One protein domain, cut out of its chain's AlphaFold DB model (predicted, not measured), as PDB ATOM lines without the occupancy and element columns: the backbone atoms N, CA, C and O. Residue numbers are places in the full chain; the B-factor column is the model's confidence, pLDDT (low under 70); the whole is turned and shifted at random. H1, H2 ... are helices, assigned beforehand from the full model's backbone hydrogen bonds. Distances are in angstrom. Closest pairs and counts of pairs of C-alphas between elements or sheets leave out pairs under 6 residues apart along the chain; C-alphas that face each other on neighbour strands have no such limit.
ATOM      1  N   LYS A 137     221.860 136.447 277.943       82.75
ATOM      2  CA  LYS A 137     222.216 137.734 278.559       82.75
ATOM      3  C   LYS A 137     221.398 138.886 277.978       82.75
ATOM      4  O   LYS A 137     220.857 139.711 278.712       82.75
ATOM      5  N   ILE A 138     221.275 138.931 276.652       83.69
ATOM      6  CA  ILE A 138     220.531 139.993 275.969       83.69
ATOM      7  C   ILE A 138     219.031 139.837 276.224       83.69
ATOM      8  O   ILE A 138     218.364 140.816 276.553       83.69
ATOM      9  N   LEU A 139     218.500 138.614 276.119       87.62
ATOM     10  CA  LEU A 139     217.090 138.331 276.392       87.62
ATOM     11  C   LEU A 139     216.721 138.666 277.845       87.62
ATOM     12  O   LEU A 139     215.698 139.304 278.083       87.62
ATOM     13  N   GLY A 140     217.573 138.310 278.810       88.44
ATOM     14  CA  GLY A 140     217.373 138.641 280.220       88.44
ATOM     15  C   GLY A 140     217.372 140.149 280.478       88.44
ATOM     16  O   GLY A 140     216.524 140.642 281.223       88.44
ATOM     17  N   LYS A 141     218.234 140.905 279.788       84.81
ATOM     18  CA  LYS A 141     218.216 142.372 279.814       84.81
ATOM     19  C   LYS A 141     216.947 142.964 279.199       84.81
ATOM     20  O   LYS A 141     216.365 143.864 279.795       84.81
ATOM     21  N   ILE A 142     216.498 142.466 278.044       86.75
ATOM     22  CA  ILE A 142     215.249 142.932 277.419       86.75
ATOM     23  C   ILE A 142     214.068 142.673 278.361       86.75
ATOM     24  O   ILE A 142     213.278 143.584 278.594       86.75
ATOM     25  N   LEU A 143     213.975 141.477 278.955       90.38
ATOM     26  CA  LEU A 143     212.940 141.160 279.943       90.38
ATOM     27  C   LEU A 143     212.956 142.142 281.114       90.38
ATOM     28  O   LEU A 143     211.910 142.673 281.477       90.38
ATOM     29  N   PHE A 144     214.129 142.394 281.696       88.06
ATOM     30  CA  PHE A 144     214.273 143.342 282.796       88.06
ATOM     31  C   PHE A 144     213.787 144.743 282.403       88.06
ATOM     32  O   PHE A 144     212.909 145.294 283.068       88.06
ATOM     33  N   ASP A 145     214.289 145.276 281.287       86.25
ATOM     34  CA  ASP A 145     213.948 146.616 280.807       86.25
ATOM     35  C   ASP A 145     212.437 146.778 280.560       86.25
ATOM     36  O   ASP A 145     211.885 147.844 280.838       86.25
ATOM     37  N   GLN A 146     211.752 145.747 280.046       90.31
ATOM     38  CA  GLN A 146     210.306 145.815 279.791       90.31
ATOM     39  C   GLN A 146     209.466 145.694 281.064       90.31
ATOM     40  O   GLN A 146     208.474 146.411 281.208       90.31
ATOM     41  N   ILE A 147     209.878 144.844 282.006       89.56
ATOM     42  CA  ILE A 147     209.210 144.693 283.309       89.56
ATOM     43  C   ILE A 147     209.349 145.975 284.156       89.56
ATOM     44  O   ILE A 147     208.434 146.340 284.898       89.56
ATOM     45  N   GLU A 148     210.474 146.684 284.032       86.25
ATOM     46  CA  GLU A 148     210.706 147.970 284.704       86.25
ATOM     47  C   GLU A 148     210.110 149.180 283.975       86.25
ATOM     48  O   GLU A 148     209.951 150.246 284.577       86.25
ATOM     49  N   SER A 149     209.772 149.044 282.693       85.44
ATOM     50  CA  SER A 149     209.229 150.146 281.903       85.44
ATOM     51  C   SER A 149     207.910 150.663 282.485       85.44
ATOM     52  O   SER A 149     207.044 149.894 282.896       85.44
ATOM     53  N   ARG A 150     207.715 151.988 282.450       81.12
ATOM     54  CA  ARG A 150     206.410 152.606 282.758       81.12
ATOM     55  C   ARG A 150     205.330 152.177 281.762       81.12
ATOM     56  O   ARG A 150     204.180 152.021 282.146       81.12
ATOM     57  N   ASN A 151     205.734 151.985 280.506       84.50
ATOM     58  CA  ASN A 151     204.901 151.480 279.423       84.50
ATOM     59  C   ASN A 151     205.476 150.123 279.018       84.50
ATOM     60  O   ASN A 151     206.364 150.054 278.164       84.50
ATOM     61  N   THR A 152     205.065 149.072 279.723       86.31
ATOM     62  CA  THR A 152     205.526 147.705 279.466       86.31
ATOM     63  C   THR A 152     205.081 147.253 278.082       86.31
ATOM     64  O   THR A 152     203.889 147.223 277.788       86.31
ATOM     65  N   ASP A 153     206.046 146.874 277.248       87.31
ATOM     66  CA  ASP A 153     205.780 146.162 276.005       87.31
ATOM     67  C   ASP A 153     205.630 144.668 276.319       87.31
ATOM     68  O   ASP A 153     206.611 143.920 276.417       87.31
ATOM     69  N   PHE A 154     204.389 144.247 276.557       90.44
ATOM     70  CA  PHE A 154     204.082 142.854 276.863       90.44
ATOM     71  C   PHE A 154     204.371 141.922 275.684       90.44
ATOM     72  O   PHE A 154     204.824 140.803 275.922       90.44
ATOM     73  N   LYS A 155     204.227 142.394 274.439       89.12
ATOM     74  CA  LYS A 155     204.534 141.619 273.231       89.12
ATOM     75  C   LYS A 155     205.981 141.128 273.252       89.12
ATOM     76  O   LYS A 155     206.224 139.931 273.112       89.12
ATOM     77  N   LEU A 156     206.937 142.014 273.549       87.62
ATOM     78  CA  LEU A 156     208.351 141.634 273.681       87.62
ATOM     79  C   LEU A 156     208.594 140.622 274.811       87.62
ATOM     80  O   LEU A 156     209.445 139.743 274.682       87.62
ATOM     81  N   ILE A 157     207.862 140.716 275.924       92.88
ATOM     82  CA  ILE A 157     207.948 139.721 277.004       92.88
ATOM     83  C   ILE A 157     207.423 138.364 276.511       92.88
ATOM     84  O   ILE A 157     208.027 137.324 276.800       92.88
ATOM     85  N   TYR A 158     206.334 138.362 275.741       92.38
ATOM     86  CA  TYR A 158     205.728 137.148 275.199       92.38
ATOM     87  C   TYR A 158     206.626 136.461 274.170       92.38
ATOM     88  O   TYR A 158     206.826 135.245 274.235       92.38
ATOM     89  N   GLU A 159     207.250 137.238 273.287       87.50
ATOM     90  CA  GLU A 159     208.218 136.756 272.296       87.50
ATOM     91  C   GLU A 159     209.445 136.092 272.924       87.50
ATOM     92  O   GLU A 159     210.098 135.264 272.284       87.50
ATOM     93  N   ILE A 160     209.763 136.432 274.175       89.81
ATOM     94  CA  ILE A 160     210.848 135.807 274.929       89.81
ATOM     95  C   ILE A 160     210.340 134.574 275.683       89.81
ATOM     96  O   ILE A 160     210.947 133.513 275.591       89.81
ATOM     97  N   LEU A 161     209.236 134.662 276.427       90.94
ATOM     98  CA  LEU A 161     208.822 133.580 277.335       90.94
ATOM     99  C   LEU A 161     207.975 132.476 276.678       90.94
ATOM    100  O   LEU A 161     207.958 131.343 277.180       90.94
ATOM    101  N   PHE A 162     207.299 132.766 275.564       88.12
ATOM    102  CA  PHE A 162     206.396 131.826 274.883       88.12
ATOM    103  C   PHE A 162     206.842 131.450 273.467       88.12
ATOM    104  O   PHE A 162     206.564 130.330 273.046       88.12
ATOM    105  N   ALA A 163     207.587 132.314 272.769       82.25
ATOM    106  CA  ALA A 163     208.087 132.050 271.410       82.25
ATOM    107  C   ALA A 163     209.579 131.676 271.352       82.25
ATOM    108  O   ALA A 163     210.262 131.938 270.359       82.25
ATOM    109  N   ARG A 164     210.107 131.077 272.429       80.38
ATOM    110  CA  ARG A 164     211.498 130.606 272.494       80.38
ATOM    111  C   ARG A 164     211.608 129.169 272.970       80.38
ATOM    112  O   ARG A 164     210.852 128.748 273.853       80.38
ATOM    113  N   PRO A 165     212.590 128.416 272.446       77.69
ATOM    114  CA  PRO A 165     212.953 127.130 273.011       77.69
ATOM    115  C   PRO A 165     213.360 127.257 274.482       77.69
ATOM    116  O   PRO A 165     214.036 128.199 274.897       77.69
ATOM    117  N   ARG A 166     213.016 126.244 275.281       80.75
ATOM    118  CA  ARG A 166     213.308 126.226 276.725       80.75
ATOM    119  C   ARG A 166     214.786 126.393 277.045       80.75
ATOM    120  O   ARG A 166     215.107 127.027 278.040       80.75
ATOM    121  N   HIS A 167     215.674 125.834 276.224       80.25
ATOM    122  CA  HIS A 167     217.116 125.923 276.446       80.25
ATOM    123  C   HIS A 167     217.647 127.364 276.349       80.25
ATOM    124  O   HIS A 167     218.680 127.648 276.941       80.25
ATOM    125  N   GLU A 168     216.939 128.283 275.679       79.81
ATOM    126  CA  GLU A 168     217.317 129.702 275.624       79.81
ATOM    127  C   GLU A 168     216.862 130.481 276.867       79.81
ATOM    128  O   GLU A 168     217.542 131.403 277.314       79.81
ATOM    129  N   ILE A 169     215.719 130.100 277.448       86.75
ATOM    130  CA  ILE A 169     215.084 130.818 278.567       86.75
ATOM    131  C   ILE A 169     215.522 130.272 279.922       86.75
ATOM    132  O   ILE A 169     215.692 131.020 280.887       86.75
ATOM    133  N   LYS A 170     215.756 128.963 280.001       87.19
ATOM    134  CA  LYS A 170     216.176 128.269 281.217       87.19
ATOM    135  C   LYS A 170     217.448 128.868 281.845       87.19
ATOM    136  O   LYS A 170     217.439 129.016 283.066       87.19
ATOM    137  N   PRO A 171     218.491 129.277 281.089       86.50
ATOM    138  CA  PRO A 171     219.645 129.963 281.666       86.50
ATOM    139  C   PRO A 171     219.273 131.289 282.336       86.50
ATOM    140  O   PRO A 171     219.774 131.567 283.418       86.50
ATOM    141  N   ILE A 172     218.350 132.070 281.762       85.69
ATOM    142  CA  ILE A 172     217.887 133.345 282.344       85.69
ATOM    143  C   ILE A 172     217.221 133.112 283.707       85.69
ATOM    144  O   ILE A 172     217.415 133.881 284.647       85.69
ATOM    145  N   ILE A 173     216.449 132.029 283.814       84.00
ATOM    146  CA  ILE A 173     215.730 131.644 285.031       84.00
ATOM    147  C   ILE A 173     216.707 131.116 286.095       84.00
ATOM    148  O   ILE A 173     216.676 131.573 287.241       84.00
ATOM    149  N   ARG A 174     217.585 130.175 285.722       79.31
ATOM    150  CA  ARG A 174     218.472 129.463 286.660       79.31
ATOM    151  C   ARG A 174     219.722 130.258 287.046       79.31
ATOM    152  O   ARG A 174     220.026 130.352 288.228       79.31
ATOM    153  N   ASN A 175     220.384 130.911 286.091       72.94
ATOM    154  CA  ASN A 175     221.638 131.650 286.302       72.94
ATOM    155  C   ASN A 175     221.373 133.162 286.320       72.94
ATOM    156  O   ASN A 175     221.980 133.955 285.598       72.94
ATOM    157  N   ASN A 176     220.397 133.563 287.135       66.88
ATOM    158  CA  ASN A 176     219.831 134.909 287.104       66.88
ATOM    159  C   ASN A 176     220.833 136.019 287.471       66.88
ATOM    160  O   ASN A 176     220.769 137.081 286.868       66.88
ATOM    161  N   LYS A 177     221.803 135.775 288.363       66.69
ATOM    162  CA  LYS A 177     222.861 136.754 288.676       66.69
ATOM    163  C   LYS A 177     223.720 137.103 287.455       66.69
ATOM    164  O   LYS A 177     224.195 138.228 287.357       66.69
ATOM    165  N   LYS A 178     223.870 136.162 286.516       71.81
ATOM    166  CA  LYS A 178     224.657 136.319 285.286       71.81
ATOM    167  C   LYS A 178     223.856 136.973 284.156       71.81
ATOM    168  O   LYS A 178     224.387 137.800 283.417       71.81
ATOM    169  N   TYR A 179     222.579 136.613 284.010       76.31
ATOM    170  CA  TYR A 179     221.784 136.971 282.823       76.31
ATOM    171  C   TYR A 179     220.644 137.958 283.067       76.31
ATOM    172  O   TYR A 179     220.151 138.557 282.113       76.31
ATOM    173  N   TYR A 180     220.223 138.153 284.314       76.06
ATOM    174  CA  TYR A 180     219.156 139.077 284.673       76.06
ATOM    175  C   TYR A 180     219.769 140.265 285.432       76.06
ATOM    176  O   TYR A 180     220.170 140.089 286.584       76.06
ATOM    177  N   PRO A 181     219.899 141.455 284.807       70.19
ATOM    178  CA  PRO A 181     220.656 142.589 285.347       70.19
ATOM    179  C   PRO A 181     219.900 143.268 286.494       70.19
ATOM    180  O   PRO A 181     219.348 144.354 286.365       70.19
ATOM    181  N   PHE A 182     219.848 142.578 287.622       63.16
ATOM    182  CA  PHE A 182     219.014 142.923 288.759       63.16
ATOM    183  C   PHE A 182     219.718 143.846 289.765       63.16
ATOM    184  O   PHE A 182     219.049 144.543 290.521       63.16
ATOM    185  N   ASN A 183     221.053 143.898 289.792       59.00
ATOM    186  CA  ASN A 183     221.768 144.642 290.834       59.00
ATOM    187  C   ASN A 183     221.948 146.149 290.553       59.00
ATOM    188  O   ASN A 183     221.969 146.604 289.415       59.00
ATOM    189  N   GLU A 184     222.043 146.890 291.668       51.69
ATOM    190  CA  GLU A 184     222.029 148.351 291.899       51.69
ATOM    191  C   GLU A 184     220.681 149.080 291.780       51.69
ATOM    192  O   GLU A 184     220.292 149.778 292.722       51.69
ATOM    193  N   ALA A 185     219.919 148.908 290.697       51.16
ATOM    194  CA  ALA A 185     218.645 149.628 290.531       51.16
ATOM    195  C   ALA A 185     217.539 149.113 291.474       51.16
ATOM    196  O   ALA A 185     216.688 149.874 291.942       51.16
ATOM    197  N   VAL A 186     217.580 147.820 291.794       52.78
ATOM    198  CA  VAL A 186     216.489 147.116 292.466       52.78
ATOM    199  C   VAL A 186     216.647 147.069 293.988       52.78
ATOM    200  O   VAL A 186     215.636 147.087 294.683       52.78
ATOM    201  N   ASN A 187     217.865 147.166 294.539       53.91
ATOM    202  CA  ASN A 187     218.061 147.340 295.990       53.91
ATOM    203  C   ASN A 187     217.270 148.550 296.523       53.91
ATOM    204  O   ASN A 187     216.683 148.483 297.596       53.91
ATOM    205  N   LYS A 188     217.141 149.625 295.734       57.88
ATOM    206  CA  LYS A 188     216.299 150.785 296.080       57.88
ATOM    207  C   LYS A 188     214.798 150.471 296.075       57.88
ATOM    208  O   LYS A 188     214.062 151.020 296.890       57.88
ATOM    209  N   ILE A 189     214.338 149.601 295.175       56.09
ATOM    210  CA  ILE A 189     212.937 149.163 295.095       56.09
ATOM    211  C   ILE A 189     212.624 148.186 296.239       56.09
ATOM    212  O   ILE A 189     211.586 148.311 296.883       56.09
ATOM    213  N   TYR A 190     213.535 147.262 296.542       58.78
ATOM    214  CA  TYR A 190     213.362 146.221 297.559       58.78
ATOM    215  C   TYR A 190     213.466 146.798 298.975       58.78
ATOM    216  O   TYR A 190     212.660 146.446 299.833       58.78
ATOM    217  N   ASN A 191     214.336 147.789 299.188       60.38
ATOM    218  CA  ASN A 191     214.399 148.543 300.443       60.38
ATOM    219  C   ASN A 191     213.140 149.389 300.700       60.38
ATOM    220  O   ASN A 191     212.842 149.704 301.847       60.38
ATOM    221  N   LYS A 192     212.380 149.753 299.655       62.09
ATOM    222  CA  LYS A 192     211.130 150.524 299.784       62.09
ATOM    223  C   LYS A 192     209.929 149.656 300.186       62.09
ATOM    224  O   LYS A 192     208.934 150.187 300.672       62.09
ATOM    225  N   TYR A 193     210.017 148.338 299.998       63.62
ATOM    226  CA  TYR A 193     208.925 147.393 300.249       63.62
ATOM    227  C   TYR A 193     209.374 146.138 301.028       63.62
ATOM    228  O   TYR A 193     209.078 145.020 300.595       63.62
ATOM    229  N   PRO A 194     210.043 146.280 302.191       56.91
ATOM    230  CA  PRO A 194     210.593 145.143 302.938       56.91
ATOM    231  C   PRO A 194     209.505 144.141 303.358       56.91
ATOM    232  O   PRO A 194     209.690 142.929 303.264       56.91
ATOM    233  N   ASN A 195     208.316 144.638 303.706       56.00
ATOM    234  CA  ASN A 195     207.205 143.817 304.197       56.00
ATOM    235  C   ASN A 195     206.517 142.979 303.105       56.00
ATOM    236  O   ASN A 195     205.929 141.950 303.412       56.00
ATOM    237  N   LEU A 196     206.615 143.369 301.825       55.28
ATOM    238  CA  LEU A 196     205.998 142.622 300.714       55.28
ATOM    239  C   LEU A 196     206.803 141.375 300.308       55.28
ATOM    240  O   LEU A 196     206.274 140.520 299.585       55.28
ATOM    241  N   LEU A 197     208.050 141.278 300.786       51.78
ATOM    242  CA  LEU A 197     208.977 140.163 300.583       51.78
ATOM    243  C   LEU A 197     209.018 139.202 301.782       51.78
ATOM    244  O   LEU A 197     209.349 138.034 301.605       51.78
ATOM    245  N   LEU A 198     208.655 139.666 302.985       45.75
ATOM    246  CA  LEU A 198     208.690 138.855 304.208       45.75
ATOM    247  C   LEU A 198     207.668 137.705 304.214       45.75
ATOM    248  O   LEU A 198     207.917 136.681 304.842       45.75
ATOM    249  N   GLU A 199     206.575 137.806 303.452       45.72
ATOM    250  CA  GLU A 199     205.619 136.695 303.291       45.72
ATOM    251  C   GLU A 199     206.214 135.472 302.568       45.72
ATOM    252  O   GLU A 199     205.739 134.363 302.786       45.72
ATOM    253  N   ASP A 200     207.258 135.640 301.744       43.19
ATOM    254  CA  ASP A 200     208.000 134.520 301.134       43.19
ATOM    255  C   ASP A 200     209.194 134.066 302.010       43.19
ATOM    256  O   ASP A 200     209.793 133.036 301.716       43.19
ATOM    257  N   ASN A 201     209.543 134.802 303.079       39.28
ATOM    258  CA  ASN A 201     210.654 134.468 303.988       39.28
ATOM    259  C   ASN A 201     210.214 133.660 305.222       39.28
ATOM    260  O   ASN A 201     211.057 133.034 305.861       39.28
ATOM    261  N   ASN A 202     208.917 133.648 305.549       41.09
ATOM    262  CA  ASN A 202     208.363 132.756 306.576       41.09
ATOM    263  C   ASN A 202     208.053 131.344 306.041       41.09
ATOM    264  O   ASN A 202     207.776 130.446 306.830       41.09
ATOM    265  N   SER A 203     208.139 131.129 304.722       41.38
ATOM    266  CA  SER A 203     208.205 129.799 304.113       41.38
ATOM    267  C   SER A 203     209.643 129.524 303.672       41.38
ATOM    268  O   SER A 203     210.054 129.917 302.581       41.38
ATOM    269  N   ASP A 204     210.376 128.856 304.553       38.38
ATOM    270  CA  ASP A 204     211.708 128.293 304.362       38.38
ATOM    271  C   ASP A 204     212.870 129.264 304.113       38.38
ATOM    272  O   ASP A 204     212.946 130.019 303.143       38.38
ATOM    273  N   LYS A 205     213.916 129.064 304.919       37.69
ATOM    274  CA  LYS A 205     215.302 129.501 304.687       37.69
ATOM    275  C   LYS A 205     215.929 128.922 303.388       37.69
ATOM    276  O   LYS A 205     217.138 129.004 303.228       37.69
ATOM    277  N   ASN A 206     215.113 128.409 302.457       41.31
ATOM    278  CA  ASN A 206     215.438 127.773 301.174       41.31
ATOM    279  C   ASN A 206     214.480 128.229 300.048       41.31
ATOM    280  O   ASN A 206     213.966 127.405 299.295       41.31
ATOM    281  N   SER A 207     214.165 129.525 299.898       48.66
ATOM    282  CA  SER A 207     213.356 129.939 298.736       48.66
ATOM    283  C   SER A 207     214.186 129.933 297.437       48.66
ATOM    284  O   SER A 207     214.573 130.985 296.916       48.66
ATOM    285  N   ASP A 208     214.379 128.730 296.875       59.34
ATOM    286  CA  ASP A 208     214.979 128.367 295.568       59.34
ATOM    287  C   ASP A 208     214.265 128.993 294.350       59.34
ATOM    288  O   ASP A 208     214.483 128.623 293.193       59.34
ATOM    289  N   LYS A 209     213.373 129.960 294.583       69.06
ATOM    290  CA  LYS A 209     212.606 130.619 293.531       69.06
ATOM    291  C   LYS A 209     213.520 131.548 292.717       69.06
ATOM    292  O   LYS A 209     214.165 132.427 293.304       69.06
ATOM    293  N   PRO A 210     213.531 131.428 291.377       78.19
ATOM    294  CA  PRO A 210     214.261 132.316 290.476       78.19
ATOM    295  C   PRO A 210     214.000 133.807 290.731       78.19
ATOM    296  O   PRO A 210     212.872 134.224 290.989       78.19
ATOM    297  N   LEU A 211     215.028 134.644 290.572       79.75
ATOM    298  CA  LEU A 211     214.944 136.096 290.782       79.75
ATOM    299  C   LEU A 211     213.897 136.782 289.896       79.75
ATOM    300  O   LEU A 211     213.155 137.642 290.365       79.75
ATOM    301  N   LEU A 212     213.800 136.359 288.632       85.44
ATOM    302  CA  LEU A 212     212.773 136.818 287.696       85.44
ATOM    303  C   LEU A 212     211.356 136.520 288.219       85.44
ATOM    304  O   LEU A 212     210.474 137.369 288.118       85.44
ATOM    305  N   GLU A 213     211.137 135.350 288.828       86.62
ATOM    306  CA  GLU A 213     209.841 134.987 289.415       86.62
ATOM    307  C   GLU A 213     209.505 135.888 290.610       86.62
ATOM    308  O   GLU A 213     208.400 136.430 290.690       86.62
ATOM    309  N   LYS A 214     210.475 136.106 291.512       81.81
ATOM    310  CA  LYS A 214     210.336 137.033 292.649       81.81
ATOM    311  C   LYS A 214     209.992 138.444 292.161       81.81
ATOM    312  O   LYS A 214     209.102 139.093 292.712       81.81
ATOM    313  N   HIS A 215     210.644 138.892 291.092       83.88
ATOM    314  CA  HIS A 215     210.410 140.206 290.514       83.88
ATOM    315  C   HIS A 215     208.992 140.353 289.932       83.88
ATOM    316  O   HIS A 215     208.287 141.316 290.239       83.88
ATOM    317  N   LEU A 216     208.517 139.369 289.164       89.38
ATOM    318  CA  LEU A 216     207.155 139.381 288.618       89.38
ATOM    319  C   LEU A 216     206.087 139.311 289.715       89.38
ATOM    320  O   LEU A 216     205.065 139.992 289.615       89.38
ATOM    321  N   LYS A 217     206.322 138.549 290.794       88.38
ATOM    322  CA  LYS A 217     205.428 138.524 291.966       88.38
ATOM    323  C   LYS A 217     205.308 139.896 292.613       88.38
ATOM    324  O   LYS A 217     204.194 140.325 292.915       88.38
ATOM    325  N   LEU A 218     206.422 140.606 292.774       85.06
ATOM    326  CA  LEU A 218     206.413 141.975 293.284       85.06
ATOM    327  C   LEU A 218     205.607 142.901 292.361       85.06
ATOM    328  O   LEU A 218     204.723 143.615 292.833       85.06
ATOM    329  N   LYS A 219     205.839 142.844 291.043       87.81
ATOM    330  CA  LYS A 219     205.079 143.639 290.062       87.81
ATOM    331  C   LYS A 219     203.585 143.342 290.102       87.81
ATOM    332  O   LYS A 219     202.786 144.277 290.104       87.81
ATOM    333  N   LYS A 220     203.197 142.069 290.226       91.00
ATOM    334  CA  LYS A 220     201.802 141.655 290.424       91.00
ATOM    335  C   LYS A 220     201.201 142.274 291.689       91.00
ATOM    336  O   LYS A 220     200.100 142.818 291.622       91.00
ATOM    337  N   LYS A 221     201.904 142.200 292.830       87.62
ATOM    338  CA  LYS A 221     201.436 142.760 294.115       87.62
ATOM    339  C   LYS A 221     201.241 144.281 294.034       87.62
ATOM    340  O   LYS A 221     200.247 144.786 294.545       87.62
ATOM    341  N   LEU A 222     202.158 144.994 293.375       86.19
ATOM    342  CA  LEU A 222     202.141 146.460 293.278       86.19
ATOM    343  C   LEU A 222     201.147 147.010 292.246       86.19
ATOM    344  O   LEU A 222     200.754 148.174 292.338       86.19
ATOM    345  N   ASN A 223     200.742 146.214 291.254       86.81
ATOM    346  CA  ASN A 223     199.789 146.670 290.250       86.81
ATOM    347  C   ASN A 223     198.369 146.772 290.839       86.81
ATOM    348  O   ASN A 223     198.010 146.044 291.765       86.81
ATOM    349  N   LYS A 224     197.536 147.667 290.310       88.38
ATOM    350  CA  LYS A 224     196.123 147.801 290.709       88.38
ATOM    351  C   LYS A 224     195.172 147.168 289.695       88.38
ATOM    352  O   LYS A 224     194.103 146.714 290.091       88.38
ATOM    353  N   ASP A 225     195.576 147.089 288.431       90.69
ATOM    354  CA  ASP A 225     194.753 146.560 287.349       90.69
ATOM    355  C   ASP A 225     194.621 145.028 287.442       90.69
ATOM    356  O   ASP A 225     195.621 144.306 287.512       90.69
ATOM    357  N   LYS A 226     193.378 144.524 287.468       88.81
ATOM    358  CA  LYS A 226     193.091 143.083 287.567       88.81
ATOM    359  C   LYS A 226     193.583 142.303 286.340       88.81
ATOM    360  O   LYS A 226     194.126 141.216 286.511       88.81
ATOM    361  N   GLY A 227     193.432 142.853 285.136       88.12
ATOM    362  CA  GLY A 227     193.862 142.208 283.896       88.12
ATOM    363  C   GLY A 227     195.384 142.107 283.812       88.12
ATOM    364  O   GLY A 227     195.924 141.040 283.525       88.12
ATOM    365  N   ILE A 228     196.105 143.168 284.182       91.00
ATOM    366  CA  ILE A 228     197.576 143.135 284.247       91.00
ATOM    367  C   ILE A 228     198.065 142.159 285.331       91.00
ATOM    368  O   ILE A 228     199.059 141.455 285.136       91.00
ATOM    369  N   LYS A 229     197.369 142.056 286.471       92.50
ATOM    370  CA  LYS A 229     197.682 141.031 287.485       92.50
ATOM    371  C   LYS A 229     197.563 139.613 286.933       92.50
ATOM    372  O   LYS A 229     198.411 138.784 287.267       92.50
ATOM    373  N   GLN A 230     196.547 139.346 286.113       92.25
ATOM    374  CA  GLN A 230     196.366 138.050 285.454       92.25
ATOM    375  C   GLN A 230     197.494 137.773 284.451       92.25
ATOM    376  O   GLN A 230     198.047 136.674 284.472       92.25
ATOM    377  N   VAL A 231     197.932 138.780 283.680       94.19
ATOM    378  CA  VAL A 231     199.124 138.665 282.816       94.19
ATOM    379  C   VAL A 231     200.341 138.234 283.633       94.19
ATOM    380  O   VAL A 231     200.959 137.219 283.320       94.19
ATOM    381  N   TYR A 232     200.667 138.946 284.715       94.50
ATOM    382  CA  TYR A 232     201.809 138.577 285.559       94.50
ATOM    383  C   TYR A 232     201.679 137.175 286.152       94.50
ATOM    384  O   TYR A 232     202.674 136.467 286.284       94.50
ATOM    385  N   GLU A 233     200.468 136.749 286.492       93.75
ATOM    386  CA  GLU A 233     200.217 135.409 287.004       93.75
ATOM    387  C   GLU A 233     200.505 134.317 285.971       93.75
ATOM    388  O   GLU A 233     201.148 133.324 286.314       93.75
ATOM    389  N   LEU A 234     200.122 134.521 284.710       94.38
ATOM    390  CA  LEU A 234     200.480 133.622 283.614       94.38
ATOM    391  C   LEU A 234     201.997 133.579 283.383       94.38
ATOM    392  O   LEU A 234     202.562 132.498 283.222       94.38
ATOM    393  N   LEU A 235     202.675 134.733 283.423       94.56
ATOM    394  CA  LEU A 235     204.137 134.800 283.304       94.56
ATOM    395  C   LEU A 235     204.835 134.017 284.428       94.56
ATOM    396  O   LEU A 235     205.785 133.278 284.171       94.56
ATOM    397  N   ILE A 236     204.339 134.134 285.663       93.19
ATOM    398  CA  ILE A 236     204.841 133.379 286.820       93.19
ATOM    399  C   ILE A 236     204.613 131.874 286.623       93.19
ATOM    400  O   ILE A 236     205.563 131.106 286.768       93.19
ATOM    401  N   LYS A 237     203.397 131.450 286.234       91.50
ATOM    402  CA  LYS A 237     203.082 130.040 285.924       91.50
ATOM    403  C   LYS A 237     204.024 129.482 284.851       91.50
ATOM    404  O   LYS A 237     204.536 128.373 284.984       91.50
ATOM    405  N   ARG A 238     204.295 130.268 283.805       91.50
ATOM    406  CA  ARG A 238     205.212 129.905 282.718       91.50
ATOM    407  C   ARG A 238     206.644 129.691 283.212       91.50
ATOM    408  O   ARG A 238     207.272 128.695 282.855       91.50
ATOM    409  N   ILE A 239     207.168 130.605 284.025       90.75
ATOM    410  CA  ILE A 239     208.526 130.498 284.579       90.75
ATOM    411  C   ILE A 239     208.651 129.293 285.506       90.75
ATOM    412  O   ILE A 239     209.632 128.556 285.398       90.75
ATOM    413  N   ASP A 240     207.655 129.062 286.362       88.25
ATOM    414  CA  ASP A 240     207.616 127.902 287.254       88.25
ATOM    415  C   ASP A 240     207.633 126.588 286.457       88.25
ATOM    416  O   ASP A 240     208.459 125.710 286.718       88.25
ATOM    417  N   ALA A 241     206.812 126.493 285.404       87.75
ATOM    418  CA  ALA A 241     206.789 125.335 284.512       87.75
ATOM    419  C   ALA A 241     208.153 125.093 283.837       87.75
ATOM    420  O   ALA A 241     208.660 123.969 283.856       87.75
ATOM    421  N   ILE A 242     208.799 126.137 283.299       87.50
ATOM    422  CA  ILE A 242     210.141 126.014 282.700       87.50
ATOM    423  C   ILE A 242     211.174 125.588 283.752       87.50
ATOM    424  O   ILE A 242     212.011 124.724 283.471       87.50
ATOM    425  N   ASN A 243     211.131 126.166 284.956       84.06
ATOM    426  CA  ASN A 243     212.100 125.881 286.014       84.06
ATOM    427  C   ASN A 243     212.032 124.414 286.463       84.06
ATOM    428  O   ASN A 243     213.070 123.743 286.541       84.06
ATOM    429  N   LYS A 244     210.807 123.915 286.661       83.88
ATOM    430  CA  LYS A 244     210.491 122.523 287.022       83.88
ATOM    431  C   LYS A 244     210.647 121.538 285.861       83.88
ATOM    432  O   LYS A 244     210.495 120.340 286.058       83.88
ATOM    433  N   GLY A 245     210.932 122.019 284.648       79.00
ATOM    434  CA  GLY A 245     211.010 121.183 283.450       79.00
ATOM    435  C   GLY A 245     209.655 120.646 282.976       79.00
ATOM    436  O   GLY A 245     209.617 119.845 282.048       79.00
ATOM    437  N   MET A 246     208.547 121.113 283.555       76.62
ATOM    438  CA  MET A 246     207.192 120.707 283.192       76.62
ATOM    439  C   MET A 246     206.889 121.151 281.773       76.62
ATOM    440  O   MET A 246     207.016 122.332 281.455       76.62
TER     441      MET A 246
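What this domain is: This is residues 137 to 246 of the 451 residues of the protein "Hypothetical protein" of Meloidogyne enterolobii (UniProt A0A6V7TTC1). Two helical hairpins, H1 with H2 and H7 with H8, stand side by side as a loose four-helix bundle, and H3 lies across the end where H1 and H7 begin and H2 and H8 end. Short H4 packs on the start of H1, and small H5 and H6 lie out beyond H7 on a stretch that returns through residues 201 to 207, which stand free. The printed part has 110 residues with eight named helices, H1 to H8 in order along the chain, and no named strand; the class is all helix. It is compact, with a radius of gyration of the C-alphas of 13.5 A, and its outline is rounded, spanning 36 by 32 by 27 A.

How they stand to each other: H1, residues 137 to 148, and H2, residues 154 to 161, form a helical hairpin; their closest C-alphas, of Leu 143 and Ile 157, are 6.0 A apart, at a shallow tilt of 34 degrees, only just short of steep. H3, residues 166 to 174, and H1 only just touch, only at their ends, with 3 pairs of C-alphas within 8 A; the closest are those of Gly 140 and Ile 172, 5.7 A apart. H4, residues 176 to 179, touches H1 at residues 137 to 141 alone, the closest C-alphas being those of Lys 137 and Tyr 179, 4.4 A apart. H5, residues 187 to 192, touches no helix. H6, residues 194 to 198, is close to but not clearly touching H7, residues 211 to 222; the closest C-alphas, of Leu 196 and Leu 218, are 7.5 A apart. H7 and H8, residues 226 to 243, form a helical hairpin at a shallow tilt of 15 degrees, the closest C-alphas being those of Lys 220 and Lys 229, 5.1 A apart. H8 touches H3 with residues 239 to 243 alone, about perpendicular at 80 degrees; the closest C-alphas, of Lys 170 and Ile 242, are 6.6 A apart. Every O i to N i+4 pair is within hydrogen-bond range in H1, H2, H5, H6, H7 and H8, and 3 of 5 are in H3; H4 is too short for such a pair.

Where its parts are: H1 begins at C-alpha 137, (222.216, 137.734, 278.559), and is 16.6 A long. H7 is 16.7 A long from C-alpha 211 at (214.944, 136.096, 290.782). H8, the longest at 25.7 A, ends at C-alpha 243, (212.100, 125.881, 286.014).

The domain as a whole: The C-alphas of Pro 165 and Asn 195 are the two farthest apart, at 35.8 A. The printed part has no cut, and the link from H6 to H7, 12 residues, is long. The mean pLDDT of the printed part is 77.1, with residues 176 to 177 and 182 to 209 under 70.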